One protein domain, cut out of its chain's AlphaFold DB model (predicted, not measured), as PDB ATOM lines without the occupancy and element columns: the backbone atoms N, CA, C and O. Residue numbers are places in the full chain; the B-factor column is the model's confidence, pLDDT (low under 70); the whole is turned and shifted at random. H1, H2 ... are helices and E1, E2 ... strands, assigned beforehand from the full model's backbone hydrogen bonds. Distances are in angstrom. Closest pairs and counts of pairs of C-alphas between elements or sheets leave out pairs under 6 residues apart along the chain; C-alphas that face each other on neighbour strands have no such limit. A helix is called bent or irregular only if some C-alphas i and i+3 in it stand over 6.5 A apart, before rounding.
ATOM      1  N   PHE A 158      31.728  15.062 -11.569       66.88
ATOM      2  CA  PHE A 158      30.487  15.738 -11.954       66.88
ATOM      3  C   PHE A 158      30.509  17.174 -11.449       66.88
ATOM      4  O   PHE A 158      30.622  17.427 -10.250       66.88
ATOM      5  N   ALA A 159      30.417  18.103 -12.386       73.25
ATOM      6  CA  ALA A 159      30.410  19.515 -12.111       73.25
ATOM      7  C   ALA A 159      29.149  20.156 -12.674       73.25
ATOM      8  O   ALA A 159      28.594  19.725 -13.685       73.25
ATOM      9  N   GLU A 160      28.714  21.214 -12.005       85.06
ATOM     10  CA  GLU A 160      27.683  22.108 -12.498       85.06
ATOM     11  C   GLU A 160      28.297  23.436 -12.941       85.06
ATOM     12  O   GLU A 160      29.237  23.970 -12.339       85.06
ATOM     13  N   VAL A 161      27.699  24.013 -13.972       90.56
ATOM     14  CA  VAL A 161      27.869  25.411 -14.356       90.56
ATOM     15  C   VAL A 161      26.481  26.023 -14.498       90.56
ATOM     16  O   VAL A 161      25.553  25.373 -14.975       90.56
ATOM     17  N   ALA A 162      26.303  27.256 -14.030       89.19
ATOM     18  CA  ALA A 162      25.005  27.918 -14.043       89.19
ATOM     19  C   ALA A 162      25.085  29.281 -14.729       89.19
ATOM     20  O   ALA A 162      26.021  30.044 -14.490       89.19
ATOM     21  N   VAL A 163      24.067  29.589 -15.531       88.69
ATOM     22  CA  VAL A 163      23.886  30.871 -16.216       88.69
ATOM     23  C   VAL A 163      22.482  31.385 -15.900       88.69
ATOM     24  O   VAL A 163      21.480  30.928 -16.456       88.69
ATOM     25  N   GLY A 164      22.388  32.327 -14.959       86.44
ATOM     26  CA  GLY A 164      21.102  32.704 -14.367       86.44
ATOM     27  C   GLY A 164      20.450  31.501 -13.674       86.44
ATOM     28  O   GLY A 164      21.092  30.844 -12.858       86.44
ATOM     29  N   ASP A 165      19.202  31.194 -14.031       84.31
ATOM     30  CA  ASP A 165      18.455  30.047 -13.489       84.31
ATOM     31  C   ASP A 165      18.717  28.727 -14.237       84.31
ATOM     32  O   ASP A 165      18.249  27.667 -13.819       84.31
ATOM     33  N   ARG A 166      19.460  28.770 -15.352       85.56
ATOM     34  CA  ARG A 166      19.791  27.580 -16.143       85.56
ATOM     35  C   ARG A 166      21.032  26.910 -15.582       85.56
ATOM     36  O   ARG A 166      22.019  27.574 -15.267       85.56
ATOM     37  N   LYS A 167      20.980  25.586 -15.482       84.75
ATOM     38  CA  LYS A 167      22.081  24.746 -15.019       84.75
ATOM     39  C   LYS A 167      22.482  23.775 -16.112       84.75
ATOM     40  O   LYS A 167      21.620  23.216 -16.787       84.75
ATOM     41  N   TYR A 168      23.781  23.567 -16.229       86.50
ATOM     42  CA  TYR A 168      24.378  22.590 -17.114       86.50
ATOM     43  C   TYR A 168      25.291  21.684 -16.303       86.50
ATOM     44  O   TYR A 168      25.951  22.130 -15.361       86.50
ATOM     45  N   GLU A 169      25.322  20.418 -16.684       81.38
ATOM     46  CA  GLU A 169      26.038  19.367 -15.977       81.38
ATOM     47  C   GLU A 169      26.973  18.648 -16.939       81.38
ATOM     48  O   GLU A 169      26.717  18.538 -18.143       81.38
ATOM     49  N   GLY A 170      28.083  18.178 -16.394       77.50
ATOM     50  CA  GLY A 170      29.127  17.532 -17.161       77.50
ATOM     51  C   GLY A 170      30.267  17.071 -16.274       77.50
ATOM     52  O   GLY A 170      30.211  17.195 -15.051       77.50
ATOM     53  N   LEU A 171      31.317  16.559 -16.897       76.44
ATOM     54  CA  LEU A 171      32.476  16.013 -16.204       76.44
ATOM     55  C   LEU A 171      33.635  17.003 -16.254       76.44
ATOM     56  O   LEU A 171      34.026  17.455 -17.328       76.44
ATOM     57  N   LEU A 172      34.179  17.334 -15.088       76.44
ATOM     58  CA  LEU A 172      35.344  18.187 -14.898       76.44
ATOM     59  C   LEU A 172      36.607  17.332 -14.807       76.44
ATOM     60  O   LEU A 172      36.774  16.572 -13.859       76.44
ATOM     61  N   PHE A 173      37.507  17.516 -15.758       75.44
ATOM     62  CA  PHE A 173      38.777  16.817 -15.900       75.44
ATOM     63  C   PHE A 173      39.945  17.740 -15.558       75.44
ATOM     64  O   PHE A 173      39.857  18.960 -15.723       75.44
ATOM     65  N   SER A 174      41.072  17.168 -15.140       71.19
ATOM     66  CA  SER A 174      42.351  17.881 -15.161       71.19
ATOM     67  C   SER A 174      42.877  17.981 -16.592       71.19
ATOM     68  O   SER A 174      42.786  17.032 -17.367       71.19
ATOM     69  N   ARG A 175      43.554  19.083 -16.937       73.19
ATOM     70  CA  ARG A 175      44.248  19.225 -18.233       73.19
ATOM     71  C   ARG A 175      45.269  18.107 -18.501       73.19
ATOM     72  O   ARG A 175      45.568  17.817 -19.654       73.19
ATOM     73  N   ALA A 176      45.818  17.479 -17.459       60.00
ATOM     74  CA  ALA A 176      46.758  16.365 -17.602       60.00
ATOM     75  C   ALA A 176      46.106  15.059 -18.112       60.00
ATOM     76  O   ALA A 176      46.820  14.101 -18.426       60.00
ATOM     77  N   GLU A 177      44.774  15.010 -18.187       61.31
ATOM     78  CA  GLU A 177      43.999  13.850 -18.615       61.31
ATOM     79  C   GLU A 177      43.668  13.942 -20.103       61.31
ATOM     80  O   GLU A 177      43.184  14.962 -20.600       61.31
ATOM     81  N   ALA A 178      43.952  12.860 -20.830       54.34
ATOM     82  CA  ALA A 178      43.671  12.784 -22.255       54.34
ATOM     83  C   ALA A 178      42.157  12.794 -22.513       54.34
ATOM     84  O   ALA A 178      41.406  12.091 -21.836       54.34
ATOM     85  N   PHE A 179      41.729  13.534 -23.539       60.84
ATOM     86  CA  PHE A 179      40.359  13.463 -24.047       60.84
ATOM     87  C   PHE A 179      40.019  12.031 -24.460       60.84
ATOM     88  O   PHE A 179      40.795  11.382 -25.168       60.84
ATOM     89  N   SER A 180      38.838  11.549 -24.071       52.12
ATOM     90  CA  SER A 180      38.293  10.339 -24.686       52.12
ATOM     91  C   SER A 180      37.875  10.653 -26.128       52.12
ATOM     92  O   SER A 180      37.262  11.689 -26.388       52.12
ATOM     93  N   ALA A 181      38.175   9.764 -27.079       44.84
ATOM     94  CA  ALA A 181      37.759   9.927 -28.479       44.84
ATOM     95  C   ALA A 181      36.224  10.021 -28.639       44.84
ATOM     96  O   ALA A 181      35.731  10.567 -29.620       44.84
ATOM     97  N   SER A 182      35.466   9.539 -27.650       50.47
ATOM     98  CA  SER A 182      34.006   9.641 -27.567       50.47
ATOM     99  C   SER A 182      33.469  11.042 -27.255       50.47
ATOM    100  O   SER A 182      32.263  11.239 -27.345       50.47
ATOM    101  N   ALA A 183      34.318  12.013 -26.905       57.00
ATOM    102  CA  ALA A 183      33.896  13.386 -26.610       57.00
ATOM    103  C   ALA A 183      33.761  14.283 -27.857       57.00
ATOM    104  O   ALA A 183      33.494  15.480 -27.737       57.00
ATOM    105  N   GLN A 184      33.992  13.744 -29.057       66.56
ATOM    106  CA  GLN A 184      33.923  14.522 -30.290       66.56
ATOM    107  C   GLN A 184      32.499  15.053 -30.522       66.56
ATOM    108  O   GLN A 184      31.526  14.305 -30.456       66.56
ATOM    109  N   GLY A 185      32.377  16.355 -30.784       72.44
ATOM    110  CA  GLY A 185      31.084  17.040 -30.894       72.44
ATOM    111  C   GLY A 185      30.467  17.499 -29.564       72.44
ATOM    112  O   GLY A 185      29.451  18.193 -29.590       72.44
ATOM    113  N   SER A 186      31.076  17.186 -28.416       79.94
ATOM    114  CA  SER A 186      30.639  17.698 -27.111       79.94
ATOM    115  C   SER A 186      31.064  19.151 -26.893       79.94
ATOM    116  O   SER A 186      32.058  19.618 -27.453       79.94
ATOM    117  N   ILE A 187      30.333  19.866 -26.035       86.75
ATOM    118  CA  ILE A 187      30.746  21.195 -25.571       86.75
ATOM    119  C   ILE A 187      31.834  21.024 -24.512       86.75
ATOM    120  O   ILE A 187      31.655  20.286 -23.545       86.75
ATOM    121  N   ILE A 188      32.943  21.730 -24.693       88.00
ATOM    122  CA  ILE A 188      34.050  21.825 -23.754       88.00
ATOM    123  C   ILE A 188      34.128  23.237 -23.174       88.00
ATOM    124  O   ILE A 188      34.062  24.229 -23.898       88.00
ATOM    125  N   ILE A 189      34.316  23.315 -21.864       91.19
ATOM    126  CA  ILE A 189      34.546  24.541 -21.106       91.19
ATOM    127  C   ILE A 189      35.983  24.490 -20.580       91.19
ATOM    128  O   ILE A 189      36.299  23.661 -19.730       91.19
ATOM    129  N   ASP A 190      36.862  25.362 -21.071       92.25
ATOM    130  CA  ASP A 190      38.206  25.564 -20.513       92.25
ATOM    131  C   ASP A 190      38.071  26.358 -19.210       92.25
ATOM    132  O   ASP A 190      37.729  27.541 -19.237       92.25
ATOM    133  N   VAL A 191      38.252  25.720 -18.056       91.06
ATOM    134  CA  VAL A 191      37.853  26.308 -16.773       91.06
ATOM    135  C   VAL A 191      38.900  27.308 -16.294       91.06
ATOM    136  O   VAL A 191      40.059  26.969 -16.055       91.06
ATOM    137  N   ARG A 192      38.469  28.555 -16.078       92.62
ATOM    138  CA  ARG A 192      39.295  29.608 -15.473       92.62
ATOM    139  C   ARG A 192      39.219  29.576 -13.954       92.62
ATOM    140  O   ARG A 192      40.236  29.740 -13.280       92.62
ATOM    141  N   LYS A 193      38.016  29.393 -13.406       86.38
ATOM    142  CA  LYS A 193      37.776  29.379 -11.962       86.38
ATOM    143  C   LYS A 193      36.672  28.395 -11.611       86.38
ATOM    144  O   LYS A 193      35.595  28.423 -12.197       86.38
ATOM    145  N   ASN A 194      36.902  27.595 -10.582       85.31
ATOM    146  CA  ASN A 194      35.906  26.720  -9.980       85.31
ATOM    147  C   ASN A 194      35.945  26.811  -8.447       85.31
ATOM    148  O   ASN A 194      36.901  27.297  -7.839       85.31
ATOM    149  N   ARG A 195      34.875  26.340  -7.808       76.00
ATOM    150  CA  ARG A 195      34.813  26.081  -6.367       76.00
ATOM    151  C   ARG A 195      34.299  24.661  -6.168       76.00
ATOM    152  O   ARG A 195      33.093  24.439  -6.137       76.00
ATOM    153  N   GLY A 196      35.225  23.714  -6.041       66.81
ATOM    154  CA  GLY A 196      34.891  22.290  -6.044       66.81
ATOM    155  C   GLY A 196      34.230  21.898  -7.365       66.81
ATOM    156  O   GLY A 196      34.768  22.186  -8.432       66.81
ATOM    157  N   GLU A 197      33.039  21.316  -7.267       72.62
ATOM    158  CA  GLU A 197      32.206  20.813  -8.372       72.62
ATOM    159  C   GLU A 197      31.423  21.916  -9.099       72.62
ATOM    160  O   GLU A 197      30.537  21.638  -9.891       72.62
ATOM    161  N   LYS A 198      31.702  23.191  -8.814       80.94
ATOM    162  CA  LYS A 198      31.008  24.313  -9.443       80.94
ATOM    163  C   LYS A 198      31.964  25.141 -10.281       80.94
ATOM    164  O   LYS A 198      32.861  25.784  -9.726       80.94
ATOM    165  N   VAL A 199      31.758  25.161 -11.594       89.75
ATOM    166  CA  VAL A 199      32.472  26.059 -12.508       89.75
ATOM    167  C   VAL A 199      31.900  27.467 -12.350       89.75
ATOM    168  O   VAL A 199      30.686  27.667 -12.359       89.75
ATOM    169  N   LEU A 200      32.790  28.436 -12.128       90.94
ATOM    170  CA  LEU A 200      32.448  29.839 -11.880       90.94
ATOM    171  C   LEU A 200      32.755  30.724 -13.089       90.94
ATOM    172  O   LEU A 200      31.975  31.625 -13.369       90.94
ATOM    173  N   SER A 201      33.871  30.475 -13.777       95.12
ATOM    174  CA  SER A 201      34.202  31.145 -15.036       95.12
ATOM    175  C   SER A 201      35.097  30.293 -15.930       95.12
ATOM    176  O   SER A 201      35.746  29.341 -15.472       95.12
ATOM    177  N   ALA A 202      35.117  30.636 -17.215       95.94
ATOM    178  CA  ALA A 202      35.828  29.928 -18.270       95.94
ATOM    179  C   ALA A 202      36.824  30.846 -18.993       95.94
ATOM    180  O   ALA A 202      36.612  32.048 -19.110       95.94
ATOM    181  N   TRP A 203      37.910  30.270 -19.502       94.31
ATOM    182  CA  TRP A 203      38.774  30.910 -20.492       94.31
ATOM    183  C   TRP A 203      38.174  30.831 -21.894       94.31
ATOM    184  O   TRP A 203      38.403  31.718 -22.713       94.31
ATOM    185  N   SER A 204      37.457  29.742 -22.187       92.25
ATOM    186  CA  SER A 204      36.765  29.533 -23.455       92.25
ATOM    187  C   SER A 204      35.677  28.466 -23.327       92.25
ATOM    188  O   SER A 204      35.741  27.605 -22.446       92.25
ATOM    189  N   VAL A 205      34.695  28.515 -24.224       91.50
ATOM    190  CA  VAL A 205      33.664  27.486 -24.400       91.50
ATOM    191  C   VAL A 205      33.622  27.146 -25.883       91.50
ATOM    192  O   VAL A 205      33.515  28.043 -26.709       91.50
ATOM    193  N   ASN A 206      33.766  25.871 -26.237       87.44
ATOM    194  CA  ASN A 206      33.892  25.437 -27.629       87.44
ATOM    195  C   ASN A 206      33.206  24.090 -27.857       87.44
ATOM    196  O   ASN A 206      32.873  23.387 -26.912       87.44
ATOM    197  N   ILE A 207      33.045  23.693 -29.118       84.25
ATOM    198  CA  ILE A 207      32.675  22.322 -29.483       84.25
ATOM    199  C   ILE A 207      33.957  21.551 -29.811       84.25
ATOM    200  O   ILE A 207      34.803  22.051 -30.558       84.25
ATOM    201  N   LEU A 208      34.104  20.333 -29.282       74.25
ATOM    202  CA  LEU A 208      35.274  19.468 -29.467       74.25
ATOM    203  C   LEU A 208      35.314  18.851 -30.881       74.25
ATOM    204  O   LEU A 208      35.239  17.638 -31.056       74.25
ATOM    205  N   ASN A 209      35.412  19.703 -31.900       69.19
ATOM    206  CA  ASN A 209      35.654  19.331 -33.297       69.19
ATOM    207  C   ASN A 209      37.032  19.811 -33.789       69.19
ATOM    208  O   ASN A 209      37.509  19.326 -34.812       69.19
ATOM    209  N   SER A 210      37.658  20.764 -33.086       53.66
ATOM    210  CA  SER A 210      38.811  21.535 -33.579       53.66
ATOM    211  C   SER A 210      39.925  21.796 -32.553       53.66
ATOM    212  O   SER A 210      40.897  22.467 -32.893       53.66
ATOM    213  N   ILE A 211      39.816  21.295 -31.316       53.38
ATOM    214  CA  ILE A 211      40.776  21.592 -30.239       53.38
ATOM    215  C   ILE A 211      41.659  20.380 -29.955       53.38
ATOM    216  O   ILE A 211      41.164  19.302 -29.631       53.38
ATOM    217  N   GLU A 212      42.976  20.584 -29.998       58.34
ATOM    218  CA  GLU A 212      43.923  19.670 -29.362       58.34
ATOM    219  C   GLU A 212      44.008  19.979 -27.853       58.34
ATOM    220  O   GLU A 212      44.140  21.154 -27.495       58.34
ATOM    221  N   PRO A 213      44.005  18.970 -26.953       53.59
ATOM    222  CA  PRO A 213      44.102  19.140 -25.495       53.59
ATOM    223  C   PRO A 213      45.139  20.155 -24.994       53.59
ATOM    224  O   PRO A 213      44.965  20.771 -23.945       53.59
ATOM    225  N   MET A 214      46.229  20.330 -25.742       54.53
ATOM    226  CA  MET A 214      47.343  21.213 -25.400       54.53
ATOM    227  C   MET A 214      47.026  22.711 -25.527       54.53
ATOM    228  O   MET A 214      47.829  23.530 -25.085       54.53
ATOM    229  N   GLN A 215      45.886  23.088 -26.114       72.50
ATOM    230  CA  GLN A 215      45.511  24.493 -26.321       72.50
ATOM    231  C   GLN A 215      44.729  25.106 -25.146       72.50
ATOM    232  O   GLN A 215      44.493  26.314 -25.135       72.50
ATOM    233  N   LEU A 216      44.350  24.300 -24.151       81.00
ATOM    234  CA  LEU A 216      43.611  24.755 -22.971       81.00
ATOM    235  C   LEU A 216      44.507  25.528 -21.997       81.00
ATOM    236  O   LEU A 216      45.610  25.093 -21.635       81.00
ATOM    237  N   LYS A 217      44.007  26.674 -21.531       86.50
ATOM    238  CA  LYS A 217      44.713  27.557 -20.597       86.50
ATOM    239  C   LYS A 217      44.554  27.100 -19.152       86.50
ATOM    240  O   LYS A 217      45.515  27.201 -18.387       86.50
ATOM    241  N   GLY A 218      43.365  26.626 -18.787       80.56
ATOM    242  CA  GLY A 218      43.017  26.193 -17.442       80.56
ATOM    243  C   GLY A 218      43.749  24.926 -17.008       80.56
ATOM    244  O   GLY A 218      44.176  24.107 -17.819       80.56
ATOM    245  N   ASP A 219      43.867  24.746 -15.693       77.25
ATOM    246  CA  ASP A 219      44.328  23.480 -15.113       77.25
ATOM    247  C   ASP A 219      43.243  22.390 -15.166       77.25
ATOM    248  O   ASP A 219      43.544  21.206 -14.981       77.25
ATOM    249  N   TYR A 220      41.999  22.786 -15.461       82.12
ATOM    250  CA  TYR A 220      40.833  21.921 -15.597       82.12
ATOM    251  C   TYR A 220      40.023  22.280 -16.845       82.12
ATOM    252  O   TYR A 220      40.013  23.431 -17.282       82.12
ATOM    253  N   TYR A 221      39.282  21.310 -17.364       87.00
ATOM    254  CA  TYR A 221      38.257  21.526 -18.382       87.00
ATOM    255  C   TYR A 221      37.011  20.714 -18.054       87.00
ATOM    256  O   TYR A 221      37.106  19.657 -17.442       87.00
ATOM    257  N   MET A 222      35.840  21.195 -18.448       86.50
ATOM    258  CA  MET A 222      34.577  20.484 -18.267       86.50
ATOM    259  C   MET A 222      34.010  20.076 -19.624       86.50
ATOM    260  O   MET A 222      33.923  20.909 -20.521       86.50
ATOM    261  N   ILE A 223      33.622  18.813 -19.782       83.75
ATOM    262  CA  ILE A 223      32.870  18.327 -20.945       83.75
ATOM    263  C   ILE A 223      31.403  18.237 -20.545       83.75
ATOM    264  O   ILE A 223      31.069  17.564 -19.573       83.75
ATOM    265  N   LEU A 224      30.537  18.923 -21.283       82.19
ATOM    266  CA  LEU A 224      29.103  18.956 -21.020       82.19
ATOM    267  C   LEU A 224      28.443  17.623 -21.403       82.19
ATOM    268  O   LEU A 224      28.630  17.154 -22.526       82.19
ATOM    269  N   GLU A 225      27.647  17.049 -20.497       70.75
ATOM    270  CA  GLU A 225      26.921  15.790 -20.733       70.75
ATOM    271  C   GLU A 225      25.427  16.013 -20.995       70.75
ATOM    272  O   GLU A 225      24.846  15.337 -21.844       70.75
ATOM    273  N   ASN A 226      24.812  16.999 -20.332       63.22
ATOM    274  CA  ASN A 226      23.384  17.286 -20.472       63.22
ATOM    275  C   ASN A 226      23.124  18.540 -21.320       63.22
ATOM    276  O   ASN A 226      23.690  19.609 -21.076       63.22
ATOM    277  N   GLN A 227      22.202  18.433 -22.283       55.00
ATOM    278  CA  GLN A 227      21.580  19.593 -22.926       55.00
ATOM    279  C   GLN A 227      20.305  19.974 -22.151       55.00
ATOM    280  O   GLN A 227      19.484  19.091 -21.894       55.00
ATOM    281  N   PRO A 228      20.103  21.242 -21.746       49.91
ATOM    282  CA  PRO A 228      18.899  21.639 -21.029       49.91
ATOM    283  C   PRO A 228      17.647  21.401 -21.872       49.91
ATOM    284  O   PRO A 228      17.613  21.692 -23.064       49.91
ATOM    285  N   VAL A 229      16.580  20.956 -21.211       46.31
ATOM    286  CA  VAL A 229      15.256  20.700 -21.805       46.31
ATOM    287  C   VAL A 229      14.410  21.987 -21.903       46.31
ATOM    288  O   VAL A 229      13.222  21.930 -22.203       46.31
ATOM    289  N   SER A 230      14.972  23.181 -21.665       46.81
ATOM    290  CA  SER A 230      14.188  24.421 -21.762       46.81
ATOM    291  C   SER A 230      14.964  25.626 -22.291       46.81
ATOM    292  O   SER A 230      15.901  26.098 -21.645       46.81
ATOM    293  N   GLY A 231      14.463  26.178 -23.398       57.34
ATOM    294  CA  GLY A 231      14.839  27.476 -23.955       57.34
ATOM    295  C   GLY A 231      15.349  27.382 -25.392       57.34
ATOM    296  O   GLY A 231      16.068  26.453 -25.736       57.34
ATOM    297  N   ASP A 232      15.013  28.376 -26.213       67.19
ATOM    298  CA  ASP A 232      15.419  28.484 -27.626       67.19
ATOM    299  C   ASP A 232      16.915  28.835 -27.821       67.19
ATOM    300  O   ASP A 232      17.333  29.167 -28.927       67.19
ATOM    301  N   ILE A 233      17.726  28.814 -26.753       74.06
ATOM    302  CA  ILE A 233      19.127  29.258 -26.762       74.06
ATOM    303  C   ILE A 233      20.054  28.032 -26.745       74.06
ATOM    304  O   ILE A 233      20.005  27.253 -25.786       74.06
ATOM    305  N   PRO A 234      20.933  27.865 -27.747       82.81
ATOM    306  CA  PRO A 234      21.937  26.809 -27.762       82.81
ATOM    307  C   PRO A 234      22.845  26.846 -26.517       82.81
ATOM    308  O   PRO A 234      23.320  27.917 -26.135       82.81
ATOM    309  N   PRO A 235      23.166  25.695 -25.893       84.56
ATOM    310  CA  PRO A 235      23.993  25.649 -24.684       84.56
ATOM    311  C   PRO A 235      25.358  26.330 -24.816       84.56
ATOM    312  O   PRO A 235      25.814  26.958 -23.868       84.56
ATOM    313  N   VAL A 236      25.993  26.237 -25.989       86.62
ATOM    314  CA  VAL A 236      27.280  26.897 -26.255       86.62
ATOM    315  C   VAL A 236      27.158  28.420 -26.156       86.62
ATOM    316  O   VAL A 236      27.923  29.033 -25.420       86.62
ATOM    317  N   GLU A 237      26.140  29.007 -26.793       87.56
ATOM    318  CA  GLU A 237      25.885  30.455 -26.788       87.56
ATOM    319  C   GLU A 237      25.551  30.968 -25.384       87.56
ATOM    320  O   GLU A 237      25.916  32.080 -25.005       87.56
ATOM    321  N   ASP A 238      24.852  30.166 -24.577       89.81
ATOM    322  CA  ASP A 238      24.542  30.582 -23.212       89.81
ATOM    323  C   ASP A 238      25.765  30.509 -22.289       89.81
ATOM    324  O   ASP A 238      25.974  31.404 -21.468       89.81
ATOM    325  N   LEU A 239      26.597  29.476 -22.445       91.00
ATOM    326  CA  LEU A 239      27.806  29.266 -21.648       91.00
ATOM    327  C   LEU A 239      28.930  30.253 -21.990       91.00
ATOM    328  O   LEU A 239      29.768  30.522 -21.133       91.00
ATOM    329  N   GLU A 240      28.932  30.876 -23.170       92.12
ATOM    330  CA  GLU A 240      29.865  31.973 -23.481       92.12
ATOM    331  C   GLU A 240      29.771  33.141 -22.478       92.12
ATOM    332  O   GLU A 240      30.751  33.849 -22.251       92.12
ATOM    333  N   LYS A 241      28.632  33.304 -21.792       93.19
ATOM    334  CA  LYS A 241      28.414  34.359 -20.784       93.19
ATOM    335  C   LYS A 241      29.260  34.210 -19.518       93.19
ATOM    336  O   LYS A 241      29.322  35.155 -18.736       93.19
ATOM    337  N   ILE A 242      29.874  33.048 -19.290       93.56
ATOM    338  CA  ILE A 242      30.774  32.819 -18.150       93.56
ATOM    339  C   ILE A 242      32.254  32.976 -18.523       93.56
ATOM    340  O   ILE A 242      33.124  32.685 -17.697       93.56
ATOM    341  N   ILE A 243      32.552  33.384 -19.760       94.88
ATOM    342  CA  ILE A 243      33.917  33.676 -20.196       94.88
ATOM    343  C   ILE A 243      34.355  35.013 -19.590       94.88
ATOM    344  O   ILE A 243      33.668  36.024 -19.731       94.88
TER     345      ILE A 243
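Overview. This is residues 158 to 243 of the 244 residues of an uncharacterized protein of Sphingobacteriales bacterium 50-39 (UniProt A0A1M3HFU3). Five strands make a small closed barrel, with E2, E3 and E4 sharply bent and a short helix, H1, packed on its outside, mainly beside E4. The ring is completed by a short parallel pairing of E4 with E1. The printed part has 86 residues, with five named strands and one named helix in the order E1 E2 E3 E4 E5 H1 along the chain; round the ring the order is E1 E2 E5 E3 E4, mixed, and the class is mostly strand. The whole is compact, with a radius of gyration of the C-alphas of 11.8 A, and rounded, spanning 33 by 26 by 20 A.

Along the chain. E1, residues 158 to 163, begins at C-alpha 158 (30.487, 15.738, -11.954). E2, residues 166 to 174, is 24.6 A long and bends by 52 degrees at residue 170. E5 is residues 220 to 224. E3, residues 187 to 195, is 20.2 A long and bends at residue 192 by 83 degrees, and E4, residues 198 to 207, is also 20.2 A long and bends at residue 201 by 91 degrees. H1, residues 235 to 242, ends at C-alpha 242 (30.774, 32.819, -18.150).

Arrangement. The hairpin E1 and E2 has N 161 and O 168 at 2.9 A. E2 is antiparallel to E5, with N 173 and O 221 at 2.8 A. E5 is antiparallel to E3, with N 222 and O 189 at 2.8 A. The hairpin E3 and E4 has N 190 and O 204 at 2.9 A. E4 and E1 are parallel, with N 199 and O 160 at 2.9 A. H1 is on the barrel, outside it, at a height over the sheet of 6.3 A; its closest C-alphas to E4 are Ile 242 and Ser 201, 4.9 A. In H1, 2 of 4 O i to N i+4 pairs are within hydrogen-bond range.

Size, cuts and confidence. The C-alphas farthest apart, of Ala 176 and Asp 232, are 35.1 A apart. The printed part has no cut. The links E2 to E3 and E4 to E5 are long. Mean pLDDT of the printed part is 76.8; residues 176 to 184, 209 to 214 and 226 to 232 are among those under 70.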